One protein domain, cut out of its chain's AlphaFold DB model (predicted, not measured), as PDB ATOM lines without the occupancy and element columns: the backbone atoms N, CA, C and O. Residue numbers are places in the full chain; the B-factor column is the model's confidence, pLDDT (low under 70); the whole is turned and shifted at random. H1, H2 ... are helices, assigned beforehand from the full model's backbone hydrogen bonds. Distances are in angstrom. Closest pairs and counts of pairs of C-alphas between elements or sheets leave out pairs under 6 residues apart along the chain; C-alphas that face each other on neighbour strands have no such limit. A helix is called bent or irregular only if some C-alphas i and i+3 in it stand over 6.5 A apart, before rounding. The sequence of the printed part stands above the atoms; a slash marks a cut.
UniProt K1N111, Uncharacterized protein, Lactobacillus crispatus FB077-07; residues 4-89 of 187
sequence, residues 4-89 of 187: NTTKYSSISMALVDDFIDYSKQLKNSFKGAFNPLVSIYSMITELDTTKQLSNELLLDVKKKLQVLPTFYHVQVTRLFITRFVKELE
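What this domain is: This is residues 4 to 89 of the 187 residues of an uncharacterized protein of Lactobacillus crispatus FB077-07 (UniProt K1N111). One long helix, H1, forms the spine, with H3 and H4 packed along two different sides of it and H2 crossing it near its later end, so that H2 reaches from H4 at one end to H3 at the other. The four helices are mostly crossed rather than aligned. The printed part has 86 residues with four named helices, in the order H1, H2, H3, H4 along the chain, and no named strand; the class is all helix. The whole is compact, with a radius of gyration of the C-alphas of 12.8 A, yet flat in outline, spanning 41 by 33 by 17 A.

How they stand to each other: H1, residues 4 to 27, is a hub, touching three other helices. It touches H4, residues 70 to 87, with 17 pairs of C-alphas within 8 A, the closest being those of Val 16 and Phe 80 at 5.3 A; the two run the same way at a steep tilt of 40 degrees. Residues 11 to 22 of H1 touch H3, residues 56 to 67, and the closest C-alphas are those of Leu 15 and Val 61, 6.3 A apart. H1 and H3 run opposite ways at a shallow tilt of 33 degrees, only just short of steep. H2, residues 36 to 47, is also a hub with three helices touched. Its residues 39 to 43 touch residues 19 to 26 of H1, about perpendicular at 79 degrees, with the C-alphas of Ser 23 and Ser 39 closest at 5.6 A. Residues 43 to 47 of H2 touch residues 58 to 62 of H3, about perpendicular at 90 degrees, and the closest C-alphas are those of Leu 47 and Lys 62, 6.7 A apart. With residue 36 alone H2 touches residues 80 to 85 of H4, opposite ways at a steep tilt of 54 degrees; the closest C-alphas, of Pro 36 and Ile 81, are 5.9 A apart. H3 and H4 are only just apart, with closest C-alphas at 8.3 A. In H1, H2 and H3 every O i to N i+4 pair is within hydrogen-bond range; in H4 12 of 14 are.

Where its parts are: H1 begins at C-alpha 4 at (66.391, 92.633, 91.265) and measures 34.1 A from first to last C-alpha. H4 measures 25.4 A and ends at C-alpha 87 at (66.167, 63.179, 94.691); it is irregular, but only just, with C-alphas 71 and 74 6.7 A apart. H3 measures 17.1 A, and H2, which begins at C-alpha 36 at (57.159, 67.236, 100.212), measures 16.5 A.

The domain as a whole: The two C-alphas farthest apart are those of Asn 4 and Lys 31, at 40.8 A. The printed part has no cut. The link from H3 to H4 is tight, with 2 residues, and those from H1 to H2 and from H2 to H3 are short, with 8 residues each. The mean pLDDT of the printed part is 93.0, and one residue, Thr 50, is under 70.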
ATOM      1  N   ASN A   4      67.295  93.260  90.305       81.19
ATOM      2  CA  ASN A   4      66.391  92.633  91.265       81.19
ATOM      3  C   ASN A   4      65.851  91.284  90.775       81.19
ATOM      4  O   ASN A   4      65.773  90.352  91.570       81.19
ATOM      5  N   THR A   5      65.540  91.130  89.481       82.50
ATOM      6  CA  THR A   5      65.096  89.837  88.935       82.50
ATOM      7  C   THR A   5      66.174  88.775  89.098       82.50
ATOM      8  O   THR A   5      65.887  87.697  89.605       82.50
ATOM      9  N   THR A   6      67.418  89.096  88.730       85.50
ATOM     10  CA  THR A   6      68.547  88.169  88.881       85.50
ATOM     11  C   THR A   6      68.755  87.801  90.349       85.50
ATOM     12  O   THR A   6      68.859  86.622  90.670       85.50
ATOM     13  N   LYS A   7      68.718  88.792  91.253       91.25
ATOM     14  CA  LYS A   7      68.822  88.566  92.700       91.25
ATOM     15  C   LYS A   7      67.742  87.608  93.214       91.25
ATOM     16  O   LYS A   7      68.070  86.645  93.899       91.25
ATOM     17  N   TYR A   8      66.469  87.847  92.896       94.25
ATOM     18  CA  TYR A   8      65.373  87.007  93.386       94.25
ATOM     19  C   TYR A   8      65.382  85.606  92.778       94.25
ATOM     20  O   TYR A   8      65.096  84.644  93.487       94.25
ATOM     21  N   SER A   9      65.776  85.458  91.512       92.38
ATOM     22  CA  SER A   9      65.985  84.140  90.908       92.38
ATOM     23  C   SER A   9      67.112  83.369  91.602       92.38
ATOM     24  O   SER A   9      66.924  82.199  91.920       92.38
ATOM     25  N   SER A  10      68.243  84.013  91.914       94.62
ATOM     26  CA  SER A  10      69.330  83.378  92.675       94.62
ATOM     27  C   SER A  10      68.895  82.977  94.086       94.62
ATOM     28  O   SER A  10      69.182  81.863  94.514       94.62
ATOM     29  N   ILE A  11      68.156  83.846  94.788       96.75
ATOM     30  CA  ILE A  11      67.593  83.527  96.111       96.75
ATOM     31  C   ILE A  11      66.625  82.346  96.011       96.75
ATOM     32  O   ILE A  11      66.677  81.461  96.853       96.75
ATOM     33  N   SER A  12      65.779  82.309  94.977       97.25
ATOM     34  CA  SER A  12      64.823  81.216  94.767       97.25
ATOM     35  C   SER A  12      65.533  79.876  94.594       97.25
ATOM     36  O   SER A  12      65.123  78.894  95.200       97.25
ATOM     37  N   MET A  13      66.613  79.833  93.808       97.19
ATOM     38  CA  MET A  13      67.395  78.606  93.620       97.19
ATOM     39  C   MET A  13      68.068  78.154  94.916       97.19
ATOM     40  O   MET A  13      67.909  76.998  95.295       97.19
ATOM     41  N   ALA A  14      68.731  79.072  95.626       97.44
ATOM     42  CA  ALA A  14      69.363  78.759  96.906       97.44
ATOM     43  C   ALA A  14      68.339  78.269  97.944       97.44
ATOM     44  O   ALA A  14      68.603  77.332  98.681       97.44
ATOM     45  N   LEU A  15      67.138  78.852  97.959       98.06
ATOM     46  CA  LEU A  15      66.062  78.419  98.845       98.06
ATOM     47  C   LEU A  15      65.579  76.996  98.516       98.06
ATOM     48  O   LEU A  15      65.265  76.228  99.420       98.06
ATOM     49  N   VAL A  16      65.532  76.624  97.232       98.31
ATOM     50  CA  VAL A  16      65.216  75.246  96.825       98.31
ATOM     51  C   VAL A  16      66.311  74.280  97.284       98.31
ATOM     52  O   VAL A  16      65.973  73.204  97.772       98.31
ATOM     53  N   ASP A  17      67.590  74.647  97.150       98.25
ATOM     54  CA  ASP A  17      68.706  73.851  97.684       98.25
ATOM     55  C   ASP A  17      68.550  73.640  99.197       98.25
ATOM     56  O   ASP A  17      68.549  72.498  99.660       98.25
ATOM     57  N   ASP A  18      68.282  74.712  99.946       98.06
ATOM     58  CA  ASP A  18      68.096  74.637 101.394       98.06
ATOM     59  C   ASP A  18      66.905  73.752 101.793       98.06
ATOM     60  O   ASP A  18      66.990  72.982 102.750       98.06
ATOM     61  N   PHE A  19      65.782  73.834 101.069       98.25
ATOM     62  CA  PHE A  19      64.603  73.003 101.343       98.25
ATOM     63  C   PHE A  19      64.902  71.519 101.108       98.25
ATOM     64  O   PHE A  19      64.419  70.656 101.848       98.25
ATOM     65  N   ILE A  20      65.697  71.209 100.082       98.25
ATOM     66  CA  ILE A  20      66.144  69.847  99.790       98.25
ATOM     67  C   ILE A  20      67.097  69.349 100.876       98.25
ATOM     68  O   ILE A  20      66.919  68.232 101.365       98.25
ATOM     69  N   ASP A  21      68.055  70.165 101.304       97.38
ATOM     70  CA  ASP A  21      68.997  69.797 102.361       97.38
ATOM     71  C   ASP A  21      68.296  69.602 103.706       97.38
ATOM     72  O   ASP A  21      68.538  68.604 104.391       97.38
ATOM     73  N   TYR A  22      67.340  70.470 104.045       96.94
ATOM     74  CA  TYR A  22      66.488  70.287 105.218       96.94
ATOM     75  C   TYR A  22      65.680  68.986 105.116       96.94
ATOM     76  O   TYR A  22      65.633  68.197 106.060       96.94
ATOM     77  N   SER A  23      65.105  68.700 103.945       97.62
ATOM     78  CA  SER A  23      64.359  67.458 103.716       97.62
ATOM     79  C   SER A  23      65.237  66.216 103.875       97.62
ATOM     80  O   SER A  23      64.790  65.225 104.447       97.62
ATOM     81  N   LYS A  24      66.497  66.259 103.424       96.38
ATOM     82  CA  LYS A  24      67.468  65.167 103.614       96.38
ATOM     83  C   LYS A  24      67.779  64.951 105.097       96.38
ATOM     84  O   LYS A  24      67.819  63.806 105.542       96.38
ATOM     85  N   GLN A  25      67.950  66.029 105.867       94.50
ATOM     86  CA  GLN A  25      68.157  65.949 107.318       94.50
ATOM     87  C   GLN A  25      66.940  65.339 108.028       94.50
ATOM     88  O   GLN A  25      67.098  64.437 108.853       94.50
ATOM     89  N   LEU A  26      65.731  65.782 107.668       95.00
ATOM     90  CA  LEU A  26      64.476  65.305 108.250       95.00
ATOM     91  C   LEU A  26      64.187  63.837 107.906       95.00
ATOM     92  O   LEU A  26      63.743  63.077 108.767       95.00
ATOM     93  N   LYS A  27      64.469  63.412 106.668       94.31
ATOM     94  CA  LYS A  27      64.190  62.049 106.191       94.31
ATOM     95  C   LYS A  27      64.797  60.974 107.094       94.31
ATOM     96  O   LYS A  27      64.160  59.956 107.347       94.31
ATOM     97  N   ASN A  28      66.001  61.212 107.610       89.38
ATOM     98  CA  ASN A  28      66.731  60.244 108.431       89.38
ATOM     99  C   ASN A  28      66.050  59.932 109.774       89.38
ATOM    100  O   ASN A  28      66.297  58.876 110.354       89.38
ATOM    101  N   SER A  29      65.216  60.840 110.286       87.50
ATOM    102  CA  SER A  29      64.520  60.686 111.568       87.50
ATOM    103  C   SER A  29      63.011  60.470 111.418       87.50
ATOM    104  O   SER A  29      62.345  60.101 112.391       87.50
ATOM    105  N   PHE A  30      62.462  60.655 110.214       89.69
ATOM    106  CA  PHE A  30      61.034  60.529 109.955       89.69
ATOM    107  C   PHE A  30      60.595  59.065 109.822       89.69
ATOM    108  O   PHE A  30      61.187  58.272 109.093       89.69
ATOM    109  N   LYS A  31      59.502  58.709 110.505       84.56
ATOM    110  CA  LYS A  31      58.862  57.392 110.395       84.56
ATOM    111  C   LYS A  31      57.518  57.546 109.691       84.56
ATOM    112  O   LYS A  31      56.604  58.136 110.256       84.56
ATOM    113  N   GLY A  32      57.388  56.986 108.490       84.25
ATOM    114  CA  GLY A  32      56.136  56.981 107.729       84.25
ATOM    115  C   GLY A  32      56.328  57.353 106.262       84.25
ATOM    116  O   GLY A  32      57.444  57.328 105.747       84.25
ATOM    117  N   ALA A  33      55.226  57.703 105.596       85.69
ATOM    118  CA  ALA A  33      55.229  58.148 104.205       85.69
ATOM    119  C   ALA A  33      55.872  59.539 104.095       85.69
ATOM    120  O   ALA A  33      55.214  60.558 104.299       85.69
ATOM    121  N   PHE A  34      57.170  59.574 103.802       93.94
ATOM    122  CA  PHE A  34      57.899  60.821 103.610       93.94
ATOM    123  C   PHE A  34      57.516  61.458 102.269       93.94
ATOM    124  O   PHE A  34      57.426  60.769 101.251       93.94
ATOM    125  N   ASN A  35      57.221  62.757 102.282       94.62
ATOM    126  CA  ASN A  35      56.719  63.489 101.121       94.62
ATOM    127  C   ASN A  35      56.984  65.006 101.262       94.62
ATOM    128  O   ASN A  35      57.278  65.462 102.373       94.62
ATOM    129  N   PRO A  36      56.880  65.799 100.176       95.88
ATOM    130  CA  PRO A  36      57.159  67.236 100.212       95.88
ATOM    131  C   PRO A  36      56.380  68.013 101.282       95.88
ATOM    132  O   PRO A  36      56.926  68.934 101.892       95.88
ATOM    133  N   LEU A  37      55.119  67.649 101.539       95.94
ATOM    134  CA  LEU A  37      54.284  68.339 102.525       95.94
ATOM    135  C   LEU A  37      54.758  68.128 103.959       95.94
ATOM    136  O   LEU A  37      54.697  69.065 104.750       95.94
ATOM    137  N   VAL A  38      55.288  66.946 104.284       94.94
ATOM    138  CA  VAL A  38      55.925  66.693 105.586       94.94
ATOM    139  C   VAL A  38      57.103  67.643 105.794       94.94
ATOM    140  O   VAL A  38      57.216  68.254 106.856       94.94
ATOM    141  N   SER A  39      57.954  67.816 104.780       96.25
ATOM    142  CA  SER A  39      59.079  68.751 104.853       96.25
ATOM    143  C   SER A  39      58.630  70.198 105.014       96.25
ATOM    144  O   SER A  39      59.148  70.891 105.885       96.25
ATOM    145  N   ILE A  40      57.657  70.654 104.216       96.69
ATOM    146  CA  ILE A  40      57.125  72.024 104.310       96.69
ATOM    147  C   ILE A  40      56.518  72.264 105.694       96.69
ATOM    148  O   ILE A  40      56.813  73.278 106.325       96.69
ATOM    149  N   TYR A  41      55.710  71.322 106.185       95.31
ATOM    150  CA  TYR A  41      55.055  71.433 107.482       95.31
ATOM    151  C   TYR A  41      56.064  71.510 108.629       95.31
ATOM    152  O   TYR A  41      55.982  72.422 109.455       95.31
ATOM    153  N   SER A  42      57.033  70.589 108.672       94.25
ATOM    154  CA  SER A  42      58.068  70.570 109.711       94.25
ATOM    155  C   SER A  42      58.927  71.830 109.663       94.25
ATOM    156  O   SER A  42      59.105  72.489 110.686       94.25
ATOM    157  N   MET A  43      59.368  72.227 108.466       95.25
ATOM    158  CA  MET A  43      60.185  73.420 108.277       95.25
ATOM    159  C   MET A  43      59.458  74.675 108.761       95.25
ATOM    160  O   MET A  43      60.010  75.431 109.552       95.25
ATOM    161  N   ILE A  44      58.215  74.905 108.326       94.50
ATOM    162  CA  ILE A  44      57.467  76.107 108.722       94.50
ATOM    163  C   ILE A  44      57.139  76.081 110.215       94.50
ATOM    164  O   ILE A  44      57.258  77.113 110.869       94.50
ATOM    165  N   THR A  45      56.842  74.910 110.784       92.88
ATOM    166  CA  THR A  45      56.671  74.760 112.237       92.88
ATOM    167  C   THR A  45      57.929  75.188 112.996       92.88
ATOM    168  O   THR A  45      57.827  75.917 113.980       92.88
ATOM    169  N   GLU A  46      59.119  74.785 112.541       92.56
ATOM    170  CA  GLU A  46      60.388  75.194 113.158       92.56
ATOM    171  C   GLU A  46      60.707  76.687 112.953       92.56
ATOM    172  O   GLU A  46      61.271  77.341 113.833       92.56
ATOM    173  N   LEU A  47      60.321  77.264 111.816       91.81
ATOM    174  CA  LEU A  47      60.500  78.694 111.546       91.81
ATOM    175  C   LEU A  47      59.584  79.588 112.398       91.81
ATOM    176  O   LEU A  47      59.975  80.723 112.717       91.81
ATOM    177  N   ASP A  48      58.399  79.074 112.739       85.62
ATOM    178  CA  ASP A  48      57.344  79.739 113.514       85.62
ATOM    179  C   ASP A  48      57.496  79.555 115.037       85.62
ATOM    180  O   ASP A  48      56.758  80.157 115.817       85.62
ATOM    181  N   THR A  49      58.465  78.760 115.522       79.06
ATOM    182  CA  THR A  49      58.625  78.621 116.980       79.06
ATOM    183  C   THR A  49      59.061  79.935 117.631       79.06
ATOM    184  O   THR A  49      59.899  80.675 117.114       79.06
ATOM    185  N   THR A  50      58.559  80.174 118.842       64.81
ATOM    186  CA  THR A  50      58.988  81.285 119.705       64.81
ATOM    187  C   THR A  50      60.338  81.036 120.383       64.81
ATOM    188  O   THR A  50      60.878  81.933 121.031       64.81
ATOM    189  N   LYS A  51      60.894  79.824 120.262       74.88
ATOM    190  CA  LYS A  51      62.214  79.484 120.796       74.88
ATOM    191  C   LYS A  51      63.299  80.005 119.860       74.88
ATOM    192  O   LYS A  51      63.082  80.206 118.668       74.88
ATOM    193  N   GLN A  52      64.495  80.205 120.406       77.31
ATOM    194  CA  GLN A  52      65.643  80.596 119.601       77.31
ATOM    195  C   GLN A  52      65.971  79.484 118.597       77.31
ATOM    196  O   GLN A  52      66.343  78.377 118.984       77.31
ATOM    197  N   LEU A  53      65.810  79.791 117.309       82.88
ATOM    198  CA  LEU A  53      66.150  78.896 116.209       82.88
ATOM    199  C   LEU A  53      67.673  78.720 116.169       82.88
ATOM    200  O   LEU A  53      68.396  79.666 115.867       82.88
ATOM    201  N   SER A  54      68.156  77.528 116.515       82.44
ATOM    202  CA  SER A  54      69.587  77.190 116.526       82.44
ATOM    203  C   SER A  54      70.068  76.548 115.225       82.44
ATOM    204  O   SER A  54      71.270  76.455 114.999       82.44
ATOM    205  N   ASN A  55      69.145  76.099 114.373       88.12
ATOM    206  CA  ASN A  55      69.473  75.501 113.089       88.12
ATOM    207  C   ASN A  55      69.893  76.601 112.095       88.12
ATOM    208  O   ASN A  55      69.061  77.393 111.651       88.12
ATOM    209  N   GLU A  56      71.185  76.648 111.754       90.81
ATOM    210  CA  GLU A  56      71.763  77.643 110.838       90.81
ATOM    211  C   GLU A  56      71.129  77.606 109.445       90.81
ATOM    212  O   GLU A  56      70.859  78.664 108.873       90.81
ATOM    213  N   LEU A  57      70.810  76.410 108.938       94.31
ATOM    214  CA  LEU A  57      70.119  76.240 107.661       94.31
ATOM    215  C   LEU A  57      68.744  76.912 107.701       94.31
ATOM    216  O   LEU A  57      68.402  77.698 106.822       94.31
ATOM    217  N   LEU A  58      67.968  76.667 108.760       94.31
ATOM    218  CA  LEU A  58      66.645  77.274 108.903       94.31
ATOM    219  C   LEU A  58      66.707  78.785 109.159       94.31
ATOM    220  O   LEU A  58      65.832  79.521 108.703       94.31
ATOM    221  N   LEU A  59      67.739  79.281 109.849       92.62
ATOM    222  CA  LEU A  59      67.973  80.722 109.984       92.62
ATOM    223  C   LEU A  59      68.204  81.377 108.621       92.62
ATOM    224  O   LEU A  59      67.701  82.475 108.372       92.62
ATOM    225  N   ASP A  60      68.956  80.719 107.743       94.62
ATOM    226  CA  ASP A  60      69.220  81.210 106.396       94.62
ATOM    227  C   ASP A  60      67.965  81.135 105.510       94.62
ATOM    228  O   ASP A  60      67.596  82.123 104.871       94.62
ATOM    229  N   VAL A  61      67.215  80.030 105.578       96.00
ATOM    230  CA  VAL A  61      65.883  79.899 104.960       96.00
ATOM    231  C   VAL A  61      64.958  81.040 105.389       96.00
ATOM    232  O   VAL A  61      64.341  81.688 104.539       96.00
ATOM    233  N   LYS A  62      64.886  81.338 106.695       93.81
ATOM    234  CA  LYS A  62      64.046  82.416 107.238       93.81
ATOM    235  C   LYS A  62      64.391  83.760 106.606       93.81
ATOM    236  O   LYS A  62      63.499  84.476 106.158       93.81
ATOM    237  N   LYS A  63      65.684  84.086 106.539       93.81
ATOM    238  CA  LYS A  63      66.173  85.333 105.933       93.81
ATOM    239  C   LYS A  63      65.808  85.411 104.454       93.81
ATOM    240  O   LYS A  63      65.327  86.449 104.008       93.81
ATOM    241  N   LYS A  64      66.002  84.323 103.701       96.25
ATOM    242  CA  LYS A  64      65.666  84.261 102.272       96.25
ATOM    243  C   LYS A  64      64.164  84.438 102.033       96.25
ATOM    244  O   LYS A  64      63.798  85.258 101.196       96.25
ATOM    245  N   LEU A  65      63.307  83.760 102.801       94.19
ATOM    246  CA  LEU A  65      61.846  83.911 102.716       94.19
ATOM    247  C   LEU A  65      61.370  85.328 103.068       94.19
ATOM    248  O   LEU A  65      60.432  85.820 102.454       94.19
ATOM    249  N   GLN A  66      62.019  86.009 104.017       92.12
ATOM    250  CA  GLN A  66      61.655  87.381 104.404       92.12
ATOM    251  C   GLN A  66      61.941  88.424 103.317       92.12
ATOM    252  O   GLN A  66      61.264  89.449 103.260       92.12
ATOM    253  N   VAL A  67      62.958  88.201 102.481       93.12
ATOM    254  CA  VAL A  67      63.345  89.149 101.421       93.12
ATOM    255  C   VAL A  67      62.784  88.784 100.051       93.12
ATOM    256  O   VAL A  67      62.804  89.623  99.147       93.12
ATOM    257  N   LEU A  68      62.347  87.537  99.869       95.06
ATOM    258  CA  LEU A  68      61.822  87.039  98.608       95.06
ATOM    259  C   LEU A  68      60.348  87.458  98.463       95.06
ATOM    260  O   LEU A  68      59.538  87.167  99.336       95.06
ATOM    261  N   PRO A  69      59.962  88.144  97.374       94.31
ATOM    262  CA  PRO A  69      58.561  88.467  97.147       94.31
ATOM    263  C   PRO A  69      57.717  87.206  96.941       94.31
ATOM    264  O   PRO A  69      58.138  86.299  96.219       94.31
ATOM    265  N   THR A  70      56.476  87.209  97.446       94.19
ATOM    266  CA  THR A  70      55.514  86.097  97.309       94.19
ATOM    267  C   THR A  70      55.342  85.608  95.870       94.19
ATOM    268  O   THR A  70      55.122  84.421  95.641       94.19
ATOM    269  N   PHE A  71      55.511  86.500  94.888       94.62
ATOM    270  CA  PHE A  71      55.553  86.158  93.466       94.62
ATOM    271  C   PHE A  71      56.480  84.968  93.148       94.62
ATOM    272  O   PHE A  71      56.115  84.099  92.365       94.62
ATOM    273  N   TYR A  72      57.654  84.891  93.778       96.06
ATOM    274  CA  TYR A  72      58.639  83.837  93.528       96.06
ATOM    275  C   TYR A  72      58.383  82.555  94.331       96.06
ATOM    276  O   TYR A  72      58.953  81.509  94.016       96.06
ATOM    277  N   HIS A  73      57.509  82.584  95.342       96.44
ATOM    278  CA  HIS A  73      57.271  81.425  96.207       96.44
ATOM    279  C   HIS A  73      56.638  80.253  95.448       96.44
ATOM    280  O   HIS A  73      56.925  79.100  95.767       96.44
ATOM    281  N   VAL A  74      55.833  80.520  94.411       95.56
ATOM    282  CA  VAL A  74      55.275  79.462  93.550       95.56
ATOM    283  C   VAL A  74      56.365  78.726  92.772       95.56
ATOM    284  O   VAL A  74      56.358  77.497  92.720       95.56
ATOM    285  N   GLN A  75      57.354  79.455  92.247       95.19
ATOM    286  CA  GLN A  75      58.485  78.858  91.539       95.19
ATOM    287  C   GLN A  75      59.330  78.005  92.487       95.19
ATOM    288  O   GLN A  75      59.673  76.875  92.144       95.19
ATOM    289  N   VAL A  76      59.639  78.531  93.676       98.00
ATOM    290  CA  VAL A  76      60.374  77.797  94.717       98.00
ATOM    291  C   VAL A  76      59.642  76.508  95.066       98.00
ATOM    292  O   VAL A  76      60.239  75.439  95.035       98.00
ATOM    293  N   THR A  77      58.344  76.597  95.353       97.75
ATOM    294  CA  THR A  77      57.535  75.451  95.790       97.75
ATOM    295  C   THR A  77      57.476  74.380  94.709       97.75
ATOM    296  O   THR A  77      57.763  73.218  94.985       97.75
ATOM    297  N   ARG A  78      57.202  74.768  93.457       96.88
ATOM    298  CA  ARG A  78      57.185  73.841  92.320       96.88
ATOM    299  C   ARG A  78      58.533  73.146  92.130       96.88
ATOM    300  O   ARG A  78      58.572  71.925  92.027       96.88
ATOM    301  N   LEU A  79      59.631  73.905  92.099       97.56
ATOM    302  CA  LEU A  79      60.969  73.336  91.917       97.56
ATOM    303  C   LEU A  79      61.371  72.434  93.083       97.56
ATOM    304  O   LEU A  79      61.974  71.386  92.854       97.56
ATOM    305  N   PHE A  80      61.014  72.813  94.308       98.38
ATOM    306  CA  PHE A  80      61.213  71.981  95.484       98.38
ATOM    307  C   PHE A  80      60.469  70.651  95.357       98.38
ATOM    308  O   PHE A  80      61.103  69.616  95.513       98.38
ATOM    309  N   ILE A  81      59.178  70.650  95.007       96.88
ATOM    310  CA  ILE A  81      58.395  69.414  94.827       96.88
ATOM    311  C   ILE A  81      59.036  68.520  93.760       96.88
ATOM    312  O   ILE A  81      59.276  67.339  94.009       96.88
ATOM    313  N   THR A  82      59.390  69.086  92.602       96.12
ATOM    314  CA  THR A  82      60.039  68.337  91.516       96.12
ATOM    315  C   THR A  82      61.359  67.721  91.947       96.12
ATOM    316  O   THR A  82      61.607  66.539  91.702       96.12
ATOM    317  N   ARG A  83      62.221  68.502  92.603       97.62
ATOM    318  CA  ARG A  83      63.505  67.994  93.087       97.62
ATOM    319  C   ARG A  83      63.338  67.003  94.220       97.62
ATOM    320  O   ARG A  83      64.067  66.023  94.248       97.62
ATOM    321  N   PHE A  84      62.370  67.206  95.104       97.81
ATOM    322  CA  PHE A  84      62.091  66.292  96.198       97.81
ATOM    323  C   PHE A  84      61.712  64.913  95.661       97.81
ATOM    324  O   PHE A  84      62.313  63.921  96.062       97.81
ATOM    325  N   VAL A  85      60.761  64.851  94.722       95.56
ATOM    326  CA  VAL A  85      60.361  63.587  94.090       95.56
ATOM    327  C   VAL A  85      61.569  62.944  93.413       95.56
ATOM    328  O   VAL A  85      61.872  61.788  93.662       95.56
ATOM    329  N   LYS A  86      62.344  63.707  92.639       95.81
ATOM    330  CA  LYS A  86      63.498  63.160  91.915       95.81
ATOM    331  C   LYS A  86      64.641  62.674  92.818       95.81
ATOM    332  O   LYS A  86      65.274  61.672  92.502       95.81
ATOM    333  N   GLU A  87      64.970  63.415  93.874       96.44
ATOM    334  CA  GLU A  87      66.167  63.179  94.691       96.44
ATOM    335  C   GLU A  87      65.890  62.347  95.947       96.44
ATOM    336  O   GLU A  87      66.777  61.620  96.395       96.44
ATOM    337  N   LEU A  88      64.706  62.474  96.553       95.75
ATOM    338  CA  LEU A  88      64.398  61.848  97.839       95.75
ATOM    339  C   LEU A  88      63.395  60.707  97.705       95.75
ATOM    340  O   LEU A  88      63.554  59.719  98.411       95.75
ATOM    341  N   GLU A  89      62.390  60.804  96.840       94.75
ATOM    342  CA  GLU A  89      61.326  59.797  96.727       94.75
ATOM    343  C   GLU A  89      61.018  59.462  95.251       94.75
ATOM    344  O   GLU A  89      59.910  59.734  94.780       94.75
TER     345      GLU A  89